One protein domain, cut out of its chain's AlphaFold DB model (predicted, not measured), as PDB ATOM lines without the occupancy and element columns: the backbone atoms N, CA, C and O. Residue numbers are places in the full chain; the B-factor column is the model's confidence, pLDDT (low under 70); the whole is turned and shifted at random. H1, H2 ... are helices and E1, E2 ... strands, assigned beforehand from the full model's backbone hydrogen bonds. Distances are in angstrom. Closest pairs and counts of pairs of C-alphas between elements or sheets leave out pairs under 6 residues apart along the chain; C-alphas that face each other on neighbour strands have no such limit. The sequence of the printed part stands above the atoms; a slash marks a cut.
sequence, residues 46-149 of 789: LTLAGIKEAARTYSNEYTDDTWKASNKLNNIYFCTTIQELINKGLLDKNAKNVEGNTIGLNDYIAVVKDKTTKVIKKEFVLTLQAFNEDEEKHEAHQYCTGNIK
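This is residues 46 to 149 of the 789 residues of an uncharacterized protein of Firmicutes bacterium (UniProt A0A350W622). A small sheet of three antiparallel strands, E1, E2 and E3, is sandwiched between two helices, H1 crossing one face and H3 lying slantwise over the other, which makes three layers: helix, sheet, helix. The short helix H2 follows E1 directly and packs on H1, and beyond it the long loop of residues 88 to 107 leads back to E2; Asn 94 in this loop and Lys 72 in the link before E1 are the two ends of the longest distance. The printed part has 104 residues with three named helices and three named strands, in the order H1, E1, H2, E2, E3, H3, and the sheet's order is E1, E2, E3. The class is mixed, helices and strands, with 51 residues, under half, in named elements. The whole is compact, with a radius of gyration of the C-alphas of 13.0 A and spans of 38 by 31 by 20 A.

The printed part begins at Leu 46, and H1, residues 48 to 60, starts at C-alpha 48 at (-47.067, -47.000, 3.402) and is 18.9 A long from first to last C-alpha. After residues 61 to 74 comes E1, residues 75 to 81, 19.3 A long, from C-alpha 75 at (-48.685, -56.344, 23.712). H2, residues 82 to 87, 8.8 A long, follows with no residue between. E2 is residues 108 to 114, 19.1 A long, and E3 is residues 120 to 126, 17.0 A long. H3, residues 135 to 145, is 15.6 A long and ends at C-alpha 145 at (-42.158, -41.482, 21.906).

In the sheet E2 is the inner strand, and E1 and E3 are the edge strands. E1 and E2 are antiparallel, with 157 degrees between their directions; N 78 and O 111 are 2.9 A apart and N 109 and O 80 are 2.8 A apart, within hydrogen-bond range. E2 and E3 form a hairpin, antiparallel at 159 degrees, with N 110 and O 124 within hydrogen-bond range at 2.8 A. The sheet is strongly twisted, but only just, with C-alphas up to 4.5 A off its best plane. Residues 68 to 69 pair, antiparallel, with residues 76 to 77 of E1. H1 is on the sheet at a height over the sheet of 8.4 A; its closest C-alphas to E2 are those of Arg 56 and Val 111, 6.2 A. It lies over E1, E2 and E3, over E2 only just, with 3 C-alphas, and its line stands at 63 degrees to that of E1 on the local plane, only just across the strands. H3 is on the opposite face at a height over the sheet of 8.2 A, slantwise to the strands at 50 degrees to E1 on the local plane. The closest C-alphas of H3 and E1 are those of Cys 144 and Cys 79, 5.2 A. H2 only grazes the sheet with its residues 82 to 87. H1 and H2 touch, with the closest C-alphas, those of Ala 54 and Leu 85, 7.0 A apart; they run the same way at a steep tilt of 60 degrees. H3 is apart from H1 and from H2. In H1, H2 and H3 every O i to N i+4 pair is within hydrogen-bond range.

The two C-alphas farthest apart are those of Lys 72 and Asn 94, 38.9 A. The printed part has no cut. The links from H1 to E1, 14 residues, and from H2 to E2, 20 residues, are long; those from E1 to H2 and from E2 to E3 are tight. The mean pLDDT of the printed part is 79.7, and the values under 70 are at residues 46, 65, 93 to 102 and 128 to 133.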
ATOM      1  N   LEU A  46     -41.732 -43.174  -0.507       67.75
ATOM      2  CA  LEU A  46     -41.896 -44.429   0.225       67.75
ATOM      3  C   LEU A  46     -43.384 -44.756   0.370       67.75
ATOM      4  O   LEU A  46     -44.135 -43.938   0.901       67.75
ATOM      5  N   THR A  47     -43.810 -45.943  -0.066       76.88
ATOM      6  CA  THR A  47     -45.202 -46.391   0.097       76.88
ATOM      7  C   THR A  47     -45.466 -46.837   1.535       76.88
ATOM      8  O   THR A  47     -44.601 -47.422   2.194       76.88
ATOM      9  N   LEU A  48     -46.687 -46.617   2.034       76.19
ATOM     10  CA  LEU A  48     -47.067 -47.000   3.402       76.19
ATOM     11  C   LEU A  48     -46.904 -48.511   3.662       76.19
ATOM     12  O   LEU A  48     -46.513 -48.916   4.757       76.19
ATOM     13  N   ALA A  49     -47.180 -49.345   2.655       76.62
ATOM     14  CA  ALA A  49     -47.002 -50.794   2.741       76.62
ATOM     15  C   ALA A  49     -45.516 -51.189   2.817       76.62
ATOM     16  O   ALA A  49     -45.147 -51.989   3.677       76.62
ATOM     17  N   GLY A  50     -44.656 -50.584   1.987       78.50
ATOM     18  CA  GLY A  50     -43.211 -50.831   2.015       78.50
ATOM     19  C   GLY A  50     -42.567 -50.414   3.339       78.50
ATOM     20  O   GLY A  50     -41.748 -51.148   3.884       78.50
ATOM     21  N   ILE A  51     -43.003 -49.289   3.913       80.81
ATOM     22  CA  ILE A  51     -42.568 -48.825   5.240       80.81
ATOM     23  C   ILE A  51     -42.926 -49.839   6.338       80.81
ATOM     24  O   ILE A  51     -42.087 -50.152   7.184       80.81
ATOM     25  N   LYS A  52     -44.158 -50.370   6.333       84.44
ATOM     26  CA  LYS A  52     -44.603 -51.365   7.323       84.44
ATOM     27  C   LYS A  52     -43.838 -52.683   7.209       84.44
ATOM     28  O   LYS A  52     -43.418 -53.216   8.230       84.44
ATOM     29  N   GLU A  53     -43.624 -53.182   5.993       82.62
ATOM     30  CA  GLU A  53     -42.898 -54.439   5.782       82.62
ATOM     31  C   GLU A  53     -41.398 -54.296   6.101       82.62
ATOM     32  O   GLU A  53     -40.812 -55.187   6.717       82.62
ATOM     33  N   ALA A  54     -40.783 -53.145   5.802       82.81
ATOM     34  CA  ALA A  54     -39.422 -52.835   6.242       82.81
ATOM     35  C   ALA A  54     -39.308 -52.768   7.777       82.81
ATOM     36  O   ALA A  54     -38.387 -53.352   8.345       82.81
ATOM     37  N   ALA A  55     -40.266 -52.130   8.464       84.62
ATOM     38  CA  ALA A  55     -40.315 -52.106   9.929       84.62
ATOM     39  C   ALA A  55     -40.482 -53.509  10.529       84.62
ATOM     40  O   ALA A  55     -39.784 -53.860  11.480       84.62
ATOM     41  N   ARG A  56     -41.367 -54.330   9.947       85.31
ATOM     42  CA  ARG A  56     -41.565 -55.736  10.322       85.31
ATOM     43  C   ARG A  56     -40.274 -56.539  10.157       85.31
ATOM     44  O   ARG A  56     -39.865 -57.212  11.102       85.31
ATOM     45  N   THR A  57     -39.616 -56.419   9.004       83.56
ATOM     46  CA  THR A  57     -38.346 -57.098   8.697       83.56
ATOM     47  C   THR A  57     -37.262 -56.704   9.700       83.56
ATOM     48  O   THR A  57     -36.701 -57.579  10.353       83.56
ATOM     49  N   TYR A  58     -37.053 -55.399   9.914       85.62
ATOM     50  CA  TYR A  58     -36.092 -54.873  10.890       85.62
ATOM     51  C   TYR A  58     -36.365 -55.391  12.308       85.62
ATOM     52  O   TYR A  58     -35.450 -55.797  13.015       85.62
ATOM     53  N   SER A  59     -37.638 -55.445  12.715       85.88
ATOM     54  CA  SER A  59     -38.034 -55.907  14.049       85.88
ATOM     55  C   SER A  59     -37.714 -57.386  14.322       85.88
ATOM     56  O   SER A  59     -37.553 -57.768  15.482       85.88
ATOM     57  N   ASN A  60     -37.589 -58.213  13.274       83.19
ATOM     58  CA  ASN A  60     -37.251 -59.637  13.385       83.19
ATOM     59  C   ASN A  60     -35.746 -59.893  13.584       83.19
ATOM     60  O   ASN A  60     -35.379 -60.984  14.015       83.19
ATOM     61  N   GLU A  61     -34.879 -58.911  13.313       82.69
ATOM     62  CA  GLU A  61     -33.436 -59.005  13.597       82.69
ATOM     63  C   GLU A  61     -33.126 -58.898  15.102       82.69
ATOM     64  O   GLU A  61     -32.030 -59.243  15.545       82.69
ATOM     65  N   TYR A  62     -34.093 -58.436  15.902       81.06
ATOM     66  CA  TYR A  62     -33.941 -58.208  17.335       81.06
ATOM     67  C   TYR A  62     -34.691 -59.241  18.179       81.06
ATOM     68  O   TYR A  62     -35.845 -59.586  17.911       81.06
ATOM     69  N   THR A  63     -34.063 -59.666  19.279       78.56
ATOM     70  CA  THR A  63     -34.727 -60.466  20.313       78.56
ATOM     71  C   THR A  63     -35.827 -59.660  21.009       78.56
ATOM     72  O   THR A  63     -35.722 -58.443  21.165       78.56
ATOM     73  N   ASP A  64     -36.873 -60.341  21.486       72.69
ATOM     74  CA  ASP A  64     -38.010 -59.708  22.177       72.69
ATOM     75  C   ASP A  64     -37.601 -58.874  23.416       72.69
ATOM     76  O   ASP A  64     -38.351 -57.997  23.843       72.69
ATOM     77  N   ASP A  65     -36.408 -59.090  23.982       69.62
ATOM     78  CA  ASP A  65     -35.884 -58.330  25.127       69.62
ATOM     79  C   ASP A  65     -35.650 -56.842  24.821       69.62
ATOM     80  O   ASP A  65     -35.729 -56.003  25.729       69.62
ATOM     81  N   THR A  66     -35.402 -56.486  23.555       76.75
ATOM     82  CA  THR A  66     -35.258 -55.084  23.121       76.75
ATOM     83  C   THR A  66     -36.608 -54.396  22.904       76.75
ATOM     84  O   THR A  66     -36.677 -53.166  22.880       76.75
ATOM     85  N   TRP A  67     -37.698 -55.164  22.800       88.12
ATOM     86  CA  TRP A  67     -39.033 -54.630  22.566       88.12
ATOM     87  C   TRP A  67     -39.570 -53.941  23.834       88.12
ATOM     88  O   TRP A  67     -39.270 -54.301  24.983       88.12
ATOM     89  N   LYS A  68     -40.392 -52.909  23.629       87.56
ATOM     90  CA  LYS A  68     -41.054 -52.151  24.694       87.56
ATOM     91  C   LYS A  68     -42.341 -52.871  25.085       87.56
ATOM     92  O   LYS A  68     -43.354 -52.760  24.400       87.56
ATOM     93  N   ALA A  69     -42.299 -53.648  26.162       86.88
ATOM     94  CA  ALA A  69     -43.481 -54.351  26.642       86.88
ATOM     95  C   ALA A  69     -44.539 -53.380  27.184       86.88
ATOM     96  O   ALA A  69     -44.203 -52.462  27.929       86.88
ATOM     97  N   SER A  70     -45.808 -53.617  26.843       87.38
ATOM     98  CA  SER A  70     -46.923 -52.886  27.439       87.38
ATOM     99  C   SER A  70     -47.106 -53.271  28.907       87.38
ATOM    100  O   SER A  70     -47.005 -54.445  29.292       87.38
ATOM    101  N   ASN A  71     -47.398 -52.252  29.707       84.69
ATOM    102  CA  ASN A  71     -47.744 -52.308  31.120       84.69
ATOM    103  C   ASN A  71     -49.248 -52.565  31.359       84.69
ATOM    104  O   ASN A  71     -49.634 -52.905  32.478       84.69
ATOM    105  N   LYS A  72     -50.094 -52.392  30.326       83.25
ATOM    106  CA  LYS A  72     -51.566 -52.414  30.422       83.25
ATOM    107  C   LYS A  72     -52.219 -53.420  29.467       83.25
ATOM    108  O   LYS A  72     -53.086 -54.173  29.903       83.25
ATOM    109  N   LEU A  73     -51.821 -53.452  28.193       84.31
ATOM    110  CA  LEU A  73     -52.319 -54.407  27.191       84.31
ATOM    111  C   LEU A  73     -51.409 -55.645  27.081       84.31
ATOM    112  O   LEU A  73     -50.243 -55.625  27.482       84.31
ATOM    113  N   ASN A  74     -51.905 -56.734  26.479       84.75
ATOM    114  CA  ASN A  74     -51.108 -57.946  26.232       84.75
ATOM    115  C   ASN A  74     -50.202 -57.825  24.988       84.75
ATOM    116  O   ASN A  74     -50.191 -58.695  24.117       84.75
ATOM    117  N   ASN A  75     -49.457 -56.724  24.893       88.44
ATOM    118  CA  ASN A  75     -48.685 -56.344  23.712       88.44
ATOM    119  C   ASN A  75     -47.217 -56.059  24.045       88.44
ATOM    120  O   ASN A  75     -46.877 -55.676  25.168       88.44
ATOM    121  N   ILE A  76     -46.348 -56.205  23.047       89.19
ATOM    122  CA  ILE A  76     -44.988 -55.657  23.044       89.19
ATOM    123  C   ILE A  76     -44.769 -54.875  21.741       89.19
ATOM    124  O   ILE A  76     -45.217 -55.298  20.674       89.19
ATOM    125  N   TYR A  77     -44.096 -53.732  21.841       90.00
ATOM    126  CA  TYR A  77     -43.923 -52.763  20.760       90.00
ATOM    127  C   TYR A  77     -42.454 -52.664  20.336       90.00
ATOM    128  O   TYR A  77     -41.593 -52.321  21.149       90.00
ATOM    129  N   PHE A  78     -42.162 -52.916  19.061       90.56
ATOM    130  CA  PHE A  78     -40.900 -52.505  18.446       90.56
ATOM    131  C   PHE A  78     -41.101 -51.140  17.805       90.56
ATOM    132  O   PHE A  78     -42.020 -50.963  17.008       90.56
ATOM    133  N   CYS A  79     -40.255 -50.183  18.172       89.38
ATOM    134  CA  CYS A  79     -40.383 -48.788  17.780       89.38
ATOM    135  C   CYS A  79     -39.142 -48.357  17.010       89.38
ATOM    136  O   CYS A  79     -38.050 -48.352  17.573       89.38
ATOM    137  N   THR A  80     -39.334 -47.940  15.767       87.81
ATOM    138  CA  THR A  80     -38.290 -47.382  14.899       87.81
ATOM    139  C   THR A  80     -38.844 -46.161  14.164       87.81
ATOM    140  O   THR A  80     -40.059 -45.947  14.165       87.81
ATOM    141  N   THR A  81     -37.988 -45.341  13.562       88.06
ATOM    142  CA  THR A  81     -38.417 -44.239  12.685       88.06
ATOM    143  C   THR A  81     -38.199 -44.602  11.222       88.06
ATOM    144  O   THR A  81     -37.356 -45.435  10.888       88.06
ATOM    145  N   ILE A  82     -38.930 -43.948  10.319       82.50
ATOM    146  CA  ILE A  82     -38.732 -44.133   8.872       82.50
ATOM    147  C   ILE A  82     -37.282 -43.791   8.485       82.50
ATOM    148  O   ILE A  82     -36.651 -44.530   7.731       82.50
ATOM    149  N   GLN A  83     -36.716 -42.731   9.072       83.00
ATOM    150  CA  GLN A  83     -35.316 -42.348   8.886       83.00
ATOM    151  C   GLN A  83     -34.324 -43.431   9.342       83.00
ATOM    152  O   GLN A  83     -33.296 -43.622   8.695       83.00
ATOM    153  N   GLU A  84     -34.604 -44.161  10.424       84.56
ATOM    154  CA  GLU A  84     -33.736 -45.251  10.884       84.56
ATOM    155  C   GLU A  84     -33.738 -46.433   9.901       84.56
ATOM    156  O   GLU A  84     -32.671 -46.947   9.561       84.56
ATOM    157  N   LEU A  85     -34.906 -46.804   9.366       82.75
ATOM    158  CA  LEU A  85     -35.032 -47.843   8.336       82.75
ATOM    159  C   LEU A  85     -34.291 -47.476   7.039       82.75
ATOM    160  O   LEU A  85     -33.650 -48.336   6.430       82.75
ATOM    161  N   ILE A  86     -34.316 -46.196   6.648       79.50
ATOM    162  CA  ILE A  86     -33.502 -45.665   5.543       79.50
ATOM    163  C   ILE A  86     -32.005 -45.790   5.869       79.50
ATOM    164  O   ILE A  86     -31.235 -46.309   5.062       79.50
ATOM    165  N   ASN A  87     -31.582 -45.370   7.067       82.88
ATOM    166  CA  ASN A  87     -30.178 -45.430   7.495       82.88
ATOM    167  C   ASN A  87     -29.634 -46.871   7.554       82.88
ATOM    168  O   ASN A  87     -28.435 -47.083   7.381       82.88
ATOM    169  N   LYS A  88     -30.506 -47.859   7.786       81.31
ATOM    170  CA  LYS A  88     -30.189 -49.296   7.761       81.31
ATOM    171  C   LYS A  88     -30.222 -49.918   6.360       81.31
ATOM    172  O   LYS A  88     -29.887 -51.087   6.219       81.31
ATOM    173  N   GLY A  89     -30.589 -49.156   5.328       76.19
ATOM    174  CA  GLY A  89     -30.658 -49.626   3.942       76.19
ATOM    175  C   GLY A  89     -31.872 -50.507   3.626       76.19
ATOM    176  O   GLY A  89     -31.909 -51.114   2.560       76.19
ATOM    177  N   LEU A  90     -32.862 -50.566   4.525       79.81
ATOM    178  CA  LEU A  90     -34.119 -51.297   4.322       79.81
ATOM    179  C   LEU A  90     -35.143 -50.486   3.510       79.81
ATOM    180  O   LEU A  90     -36.102 -51.047   2.989       79.81
ATOM    181  N   LEU A  91     -34.929 -49.172   3.393       76.94
ATOM    182  CA  LEU A  91     -35.683 -48.231   2.563       76.94
ATOM    183  C   LEU A  91     -34.706 -47.375   1.731       76.94
ATOM    184  O   LEU A  91     -33.528 -47.264   2.074       76.94
ATOM    185  N   ASP A  92     -35.174 -46.768   0.632       75.06
ATOM    186  CA  ASP A  92     -34.309 -46.003  -0.283       75.06
ATOM    187  C   ASP A  92     -33.656 -44.784   0.400       75.06
ATOM    188  O   ASP A  92     -34.331 -43.860   0.853       75.06
ATOM    189  N   LYS A  93     -32.318 -44.751   0.381       66.44
ATOM    190  CA  LYS A  93     -31.464 -43.650   0.864       66.44
ATOM    191  C   LYS A  93     -31.730 -42.291   0.210       66.44
ATOM    192  O   LYS A  93     -31.324 -41.272   0.760       66.44
ATOM    193  N   ASN A  94     -32.370 -42.265  -0.960       65.50
ATOM    194  CA  ASN A  94     -32.715 -41.040  -1.683       65.50
ATOM    195  C   ASN A  94     -34.156 -40.562  -1.422       65.50
ATOM    196  O   ASN A  94     -34.553 -39.519  -1.953       65.50
ATOM    197  N   ALA A  95     -34.949 -41.297  -0.635       64.88
ATOM    198  CA  ALA A  95     -36.321 -40.921  -0.323       64.88
ATOM    199  C   ALA A  95     -36.378 -39.631   0.509       64.88
ATOM    200  O   ALA A  95     -35.710 -39.503   1.534       64.88
ATOM    201  N   LYS A  96     -37.212 -38.675   0.078       60.47
ATOM    202  CA  LYS A  96     -37.389 -37.385   0.772       60.47
ATOM    203  C   LYS A  96     -38.762 -37.208   1.416       60.47
ATOM    204  O   LYS A  96     -38.896 -36.349   2.276       60.47
ATOM    205  N   ASN A  97     -39.764 -37.986   1.001       61.28
ATOM    206  CA  ASN A  97     -41.138 -37.919   1.504       61.28
ATOM    207  C   ASN A  97     -41.809 -39.303   1.473       61.28
ATOM    208  O   ASN A  97     -41.404 -40.197   0.726       61.28
ATOM    209  N   VAL A  98     -42.873 -39.450   2.261       67.38
ATOM    210  CA  VAL A  98     -43.755 -40.625   2.287       67.38
ATOM    211  C   VAL A  98     -44.974 -40.386   1.390       67.38
ATOM    212  O   VAL A  98     -45.365 -39.248   1.127       67.38
ATOM    213  N   GLU A  99     -45.570 -41.459   0.881       62.59
ATOM    214  CA  GLU A  99     -46.841 -41.417   0.166       62.59
ATOM    215  C   GLU A  99     -47.990 -41.002   1.109       62.59
ATOM    216  O   GLU A  99     -48.399 -41.752   1.993       62.59
ATOM    217  N   GLY A 100     -48.488 -39.777   0.914       59.06
ATOM    218  CA  GLY A 100     -49.416 -39.100   1.821       59.06
ATOM    219  C   GLY A 100     -48.688 -38.070   2.691       59.06
ATOM    220  O   GLY A 100     -47.904 -38.424   3.567       59.06
ATOM    221  N   ASN A 101     -48.973 -36.782   2.469       54.69
ATOM    222  CA  ASN A 101     -48.236 -35.631   3.032       54.69
ATOM    223  C   ASN A 101     -48.362 -35.439   4.566       54.69
ATOM    224  O   ASN A 101     -48.056 -34.364   5.075       54.69
ATOM    225  N   THR A 102     -48.851 -36.435   5.302       65.25
ATOM    226  CA  THR A 102     -49.101 -36.392   6.754       65.25
ATOM    227  C   THR A 102     -48.137 -37.255   7.572       65.25
ATOM    228  O   THR A 102     -48.241 -37.251   8.796       65.25
ATOM    229  N   ILE A 103     -47.214 -37.977   6.922       73.25
ATOM    230  CA  ILE A 103     -46.211 -38.834   7.570       73.25
ATOM    231  C   ILE A 103     -44.808 -38.261   7.316       73.25
ATOM    232  O   ILE A 103     -44.346 -38.202   6.175       73.25
ATOM    233  N   GLY A 104     -44.122 -37.841   8.380       76.00
ATOM    234  CA  GLY A 104     -42.746 -37.343   8.337       76.00
ATOM    235  C   GLY A 104     -41.703 -38.449   8.526       76.00
ATOM    236  O   GLY A 104     -41.964 -39.465   9.160       76.00
ATOM    237  N   LEU A 105     -40.471 -38.238   8.046       77.25
ATOM    238  CA  LEU A 105     -39.375 -39.220   8.181       77.25
ATOM    239  C   LEU A 105     -39.000 -39.541   9.645       77.25
ATOM    240  O   LEU A 105     -38.460 -40.610   9.930       77.25
ATOM    241  N   ASN A 106     -39.311 -38.632  10.573       81.75
ATOM    242  CA  ASN A 106     -39.092 -38.802  12.009       81.75
ATOM    243  C   ASN A 106     -40.303 -39.397  12.753       81.75
ATOM    244  O   ASN A 106     -40.197 -39.626  13.956       81.75
ATOM    245  N   ASP A 107     -41.433 -39.646  12.077       83.69
ATOM    246  CA  ASP A 107     -42.567 -40.322  12.709       83.69
ATOM    247  C   ASP A 107     -42.198 -41.770  13.053       83.69
ATOM    248  O   ASP A 107     -41.457 -42.453  12.332       83.69
ATOM    249  N   TYR A 108     -42.734 -42.244  14.175       86.12
ATOM    250  CA  TYR A 108     -42.515 -43.609  14.629       86.12
ATOM    251  C   TYR A 108     -43.390 -44.604  13.866       86.12
ATOM    252  O   TYR A 108     -44.559 -44.353  13.562       86.12
ATOM    253  N   ILE A 109     -42.838 -45.791  13.651       87.69
ATOM    254  CA  ILE A 109     -43.574 -46.990  13.269       87.69
ATOM    255  C   ILE A 109     -43.501 -47.942  14.461       87.69
ATOM    256  O   ILE A 109     -42.409 -48.244  14.950       87.69
ATOM    257  N   ALA A 110     -44.659 -48.408  14.920       89.44
ATOM    258  CA  ALA A 110     -44.768 -49.462  15.917       89.44
ATOM    259  C   ALA A 110     -45.155 -50.780  15.247       89.44
ATOM    260  O   ALA A 110     -46.253 -50.894  14.696       89.44
ATOM    261  N   VAL A 111     -44.293 -51.788  15.348       90.12
ATOM    262  CA  VAL A 111     -44.677 -53.185  15.104       90.12
ATOM    263  C   VAL A 111     -45.188 -53.752  16.427       90.12
ATOM    264  O   VAL A 111     -44.505 -53.651  17.448       90.12
ATOM    265  N   VAL A 112     -46.392 -54.322  16.426       90.56
ATOM    266  CA  VAL A 112     -47.046 -54.863  17.626       90.56
ATOM    267  C   VAL A 112     -47.021 -56.384  17.588       90.56
ATOM    268  O   VAL A 112     -47.590 -56.987  16.679       90.56
ATOM    269  N   LYS A 113     -46.419 -57.012  18.600       90.31
ATOM    270  CA  LYS A 113     -46.536 -58.454  18.868       90.31
ATOM    271  C   LYS A 113     -47.454 -58.704  20.059       90.31
ATOM    272  O   LYS A 113     -47.504 -57.900  20.990       90.31
ATOM    273  N   ASP A 114     -48.115 -59.859  20.079       88.19
ATOM    274  CA  ASP A 114     -48.693 -60.382  21.317       88.19
ATOM    275  C   ASP A 114     -47.593 -60.675  22.347       88.19
ATOM    276  O   ASP A 114     -46.577 -61.303  22.035       88.19
ATOM    277  N   LYS A 115     -47.801 -60.267  23.599       83.94
ATOM    278  CA  LYS A 115     -46.824 -60.473  24.678       83.94
ATOM    279  C   LYS A 115     -46.655 -61.951  25.052       83.94
ATOM    280  O   LYS A 115     -45.557 -62.326  25.477       83.94
ATOM    281  N   THR A 116     -47.692 -62.766  24.838       84.00
ATOM    282  CA  THR A 116     -47.758 -64.198  25.163       84.00
ATOM    283  C   THR A 116     -47.402 -65.071  23.962       84.00
ATOM    284  O   THR A 116     -46.501 -65.896  24.067       84.00
ATOM    285  N   THR A 117     -48.073 -64.897  22.818       86.56
ATOM    286  CA  THR A 117     -47.872 -65.764  21.637       86.56
ATOM    287  C   THR A 117     -46.676 -65.362  20.776       86.56
ATOM    288  O   THR A 117     -46.266 -66.135  19.917       86.56
ATOM    289  N   LYS A 118     -46.122 -64.157  20.985       83.56
ATOM    290  CA  LYS A 118     -45.027 -63.540  20.204       83.56
ATOM    291  C   LYS A 118     -45.335 -63.294  18.721       83.56
ATOM    292  O   LYS A 118     -44.475 -62.818  17.984       83.56
ATOM    293  N   VAL A 119     -46.568 -63.558  18.289       85.12
ATOM    294  CA  VAL A 119     -47.033 -63.332  16.917       85.12
ATOM    295  C   VAL A 119     -47.233 -61.837  16.676       85.12
ATOM    296  O   VAL A 119     -47.840 -61.151  17.503       85.12
ATOM    297  N   ILE A 120     -46.747 -61.332  15.539       84.81
ATOM    298  CA  ILE A 120     -47.002 -59.958  15.086       84.81
ATOM    299  C   ILE A 120     -48.491 -59.822  14.742       84.81
ATOM    300  O   ILE A 120     -49.011 -60.563  13.911       84.81
ATOM    301  N   LYS A 121     -49.174 -58.880  15.397       86.69
ATOM    302  CA  LYS A 121     -50.599 -58.584  15.204       86.69
ATOM    303  C   LYS A 121     -50.834 -57.543  14.113       86.69
ATOM    304  O   LYS A 121     -51.763 -57.684  13.323       86.69
ATOM    305  N   LYS A 122     -50.076 -56.441  14.160       87.56
ATOM    306  CA  LYS A 122     -50.427 -55.175  13.495       87.56
ATOM    307  C   LYS A 122     -49.220 -54.236  13.453       87.56
ATOM    308  O   LYS A 122     -48.417 -54.218  14.384       87.56
ATOM    309  N   GLU A 123     -49.132 -53.409  12.417       88.56
ATOM    310  CA  GLU A 123     -48.177 -52.301  12.326       88.56
ATOM    311  C   GLU A 123     -48.914 -50.959  12.284       88.56
ATOM    312  O   GLU A 123     -49.767 -50.722  11.416       88.56
ATOM    313  N   PHE A 124     -48.544 -50.053  13.184       85.81
ATOM    314  CA  PHE A 124     -49.056 -48.689  13.248       85.81
ATOM    315  C   PHE A 124     -47.999 -47.690  12.784       85.81
ATOM    316  O   PHE A 124     -46.863 -47.730  13.246       85.81
ATOM    317  N   VAL A 125     -48.395 -46.743  11.931       83.69
ATOM    318  CA  VAL A 125     -47.645 -45.491  11.751       83.69
ATOM    319  C   VAL A 125     -48.233 -44.460  12.708       83.69
ATOM    320  O   VAL A 125     -49.456 -44.326  12.815       83.69
ATOM    321  N   LEU A 126     -47.357 -43.788  13.449       82.50
ATOM    322  CA  LEU A 126     -47.681 -43.009  14.636       82.50
ATOM    323  C   LEU A 126     -47.417 -41.520  14.383       82.50
ATOM    324  O   LEU A 126     -46.451 -40.959  14.894       82.50
ATOM    325  N   THR A 127     -48.288 -40.891  13.595       75.38
ATOM    326  CA  THR A 127     -48.214 -39.453  13.299       75.38
ATOM    327  C   THR A 127     -48.636 -38.599  14.502       75.38
ATOM    328  O   THR A 127     -49.385 -39.043  15.378       75.38
ATOM    329  N   LEU A 128     -48.214 -37.331  14.514       62.03
ATOM    330  CA  LEU A 128     -48.527 -36.330  15.552       62.03
ATOM    331  C   LEU A 128     -50.030 -36.084  15.818       62.03
ATOM    332  O   LEU A 128     -50.371 -35.468  16.822       62.03
ATOM    333  N   GLN A 129     -50.934 -36.546  14.948       59.44
ATOM    334  CA  GLN A 129     -52.390 -36.376  15.092       59.44
ATOM    335  C   GLN A 129     -53.104 -37.604  15.694       59.44
ATOM    336  O   GLN A 129     -54.322 -37.583  15.855       59.44
ATOM    337  N   ALA A 130     -52.384 -38.674  16.056       55.03
ATOM    338  CA  ALA A 130     -52.945 -39.980  16.435       55.03
ATOM    339  C   ALA A 130     -53.660 -40.053  17.812       55.03
ATOM    340  O   ALA A 130     -53.715 -41.121  18.421       55.03
ATOM    341  N   PHE A 131     -54.212 -38.951  18.324       54.50
ATOM    342  CA  PHE A 131     -54.678 -38.858  19.711       54.50
ATOM    343  C   PHE A 131     -56.007 -39.580  20.019       54.50
ATOM    344  O   PHE A 131     -56.154 -40.028  21.156       54.50
ATOM    345  N   ASN A 132     -56.933 -39.734  19.055       55.84
ATOM    346  CA  ASN A 132     -58.368 -39.943  19.355       55.84
ATOM    347  C   ASN A 132     -59.082 -41.178  18.734       55.84
ATOM    348  O   ASN A 132     -60.303 -41.244  18.836       55.84
ATOM    349  N   GLU A 133     -58.402 -42.142  18.094       58.22
ATOM    350  CA  GLU A 133     -59.105 -43.155  17.255       58.22
ATOM    351  C   GLU A 133     -58.966 -44.640  17.654       58.22
ATOM    352  O   GLU A 133     -59.844 -45.432  17.324       58.22
ATOM    353  N   ASP A 134     -57.887 -45.056  18.321       75.00
ATOM    354  CA  ASP A 134     -57.617 -46.473  18.639       75.00
ATOM    355  C   ASP A 134     -56.762 -46.526  19.925       75.00
ATOM    356  O   ASP A 134     -55.715 -45.880  20.004       75.00
ATOM    357  N   GLU A 135     -57.227 -47.244  20.957       80.75
ATOM    358  CA  GLU A 135     -56.567 -47.327  22.274       80.75
ATOM    359  C   GLU A 135     -55.185 -47.998  22.195       80.75
ATOM    360  O   GLU A 135     -54.245 -47.570  22.867       80.75
ATOM    361  N   GLU A 136     -55.039 -49.007  21.334       82.88
ATOM    362  CA  GLU A 136     -53.787 -49.727  21.095       82.88
ATOM    363  C   GLU A 136     -52.800 -48.852  20.304       82.88
ATOM    364  O   GLU A 136     -51.610 -48.808  20.618       82.88
ATOM    365  N   LYS A 137     -53.304 -48.081  19.330       83.88
ATOM    366  CA  LYS A 137     -52.528 -47.085  18.566       83.88
ATOM    367  C   LYS A 137     -52.047 -45.933  19.454       83.88
ATOM    368  O   LYS A 137     -50.889 -45.524  19.349       83.88
ATOM    369  N   HIS A 138     -52.914 -45.422  20.331       83.25
ATOM    370  CA  HIS A 138     -52.561 -44.386  21.300       83.25
ATOM    371  C   HIS A 138     -51.495 -44.905  22.269       83.25
ATOM    372  O   HIS A 138     -50.485 -44.241  22.485       83.25
ATOM    373  N   GLU A 139     -51.673 -46.114  22.811       84.81
ATOM    374  CA  GLU A 139     -50.674 -46.736  23.677       84.81
ATOM    375  C   GLU A 139     -49.321 -46.893  22.958       84.81
ATOM    376  O   GLU A 139     -48.294 -46.449  23.479       84.81
ATOM    377  N   ALA A 140     -49.309 -47.445  21.741       85.69
ATOM    378  CA  ALA A 140     -48.099 -47.593  20.934       85.69
ATOM    379  C   ALA A 140     -47.368 -46.251  20.722       85.69
ATOM    380  O   ALA A 140     -46.142 -46.191  20.845       85.69
ATOM    381  N   HIS A 141     -48.105 -45.156  20.485       85.81
ATOM    382  CA  HIS A 141     -47.532 -43.808  20.394       85.81
ATOM    383  C   HIS A 141     -46.807 -43.399  21.687       85.81
ATOM    384  O   HIS A 141     -45.668 -42.929  21.623       85.81
ATOM    385  N   GLN A 142     -47.408 -43.634  22.860       86.00
ATOM    386  CA  GLN A 142     -46.800 -43.296  24.156       86.00
ATOM    387  C   GLN A 142     -45.516 -44.098  24.443       86.00
ATOM    388  O   GLN A 142     -44.545 -43.535  24.955       86.00
ATOM    389  N   TYR A 143     -45.467 -45.390  24.090       87.00
ATOM    390  CA  TYR A 143     -44.244 -46.196  24.244       87.00
ATOM    391  C   TYR A 143     -43.157 -45.797  23.248       87.00
ATOM    392  O   TYR A 143     -41.982 -45.720  23.622       87.00
ATOM    393  N   CYS A 144     -43.503 -45.540  21.983       85.44
ATOM    394  CA  CYS A 144     -42.502 -45.217  20.971       85.44
ATOM    395  C   CYS A 144     -41.854 -43.850  21.200       85.44
ATOM    396  O   CYS A 144     -40.624 -43.793  21.221       85.44
ATOM    397  N   THR A 145     -42.647 -42.821  21.515       84.06
ATOM    398  CA  THR A 145     -42.158 -41.482  21.906       84.06
ATOM    399  C   THR A 145     -41.446 -41.451  23.266       84.06
ATOM    400  O   THR A 145     -40.694 -40.522  23.541       84.06
ATOM    401  N   GLY A 146     -41.635 -42.473  24.110       78.56
ATOM    402  CA  GLY A 146     -40.978 -42.593  25.418       78.56
ATOM    403  C   GLY A 146     -41.704 -41.894  26.572       78.56
ATOM    404  O   GLY A 146     -41.183 -41.887  27.688       78.56
ATOM    405  N   ASN A 147     -42.904 -41.360  26.329       81.56
ATOM    406  CA  ASN A 147     -43.783 -40.786  27.354       81.56
ATOM    407  C   ASN A 147     -44.196 -41.816  28.417       81.56
ATOM    408  O   ASN A 147     -44.325 -41.471  29.593       81.56
ATOM    409  N   ILE A 148     -44.386 -43.075  28.003       84.00
ATOM    410  CA  ILE A 148     -44.596 -44.226  28.885       84.00
ATOM    411  C   ILE A 148     -43.401 -45.171  28.735       84.00
ATOM    412  O   ILE A 148     -43.017 -45.553  27.627       84.00
ATOM    413  N   LYS A 149     -42.808 -45.562  29.866       85.19
ATOM    414  CA  LYS A 149     -41.713 -46.541  29.917       85.19
ATOM    415  C   LYS A 149     -42.235 -47.934  30.303       85.19
ATOM    416  O   LYS A 149     -43.070 -48.014  31.204       85.19
TER     417      LYS A 149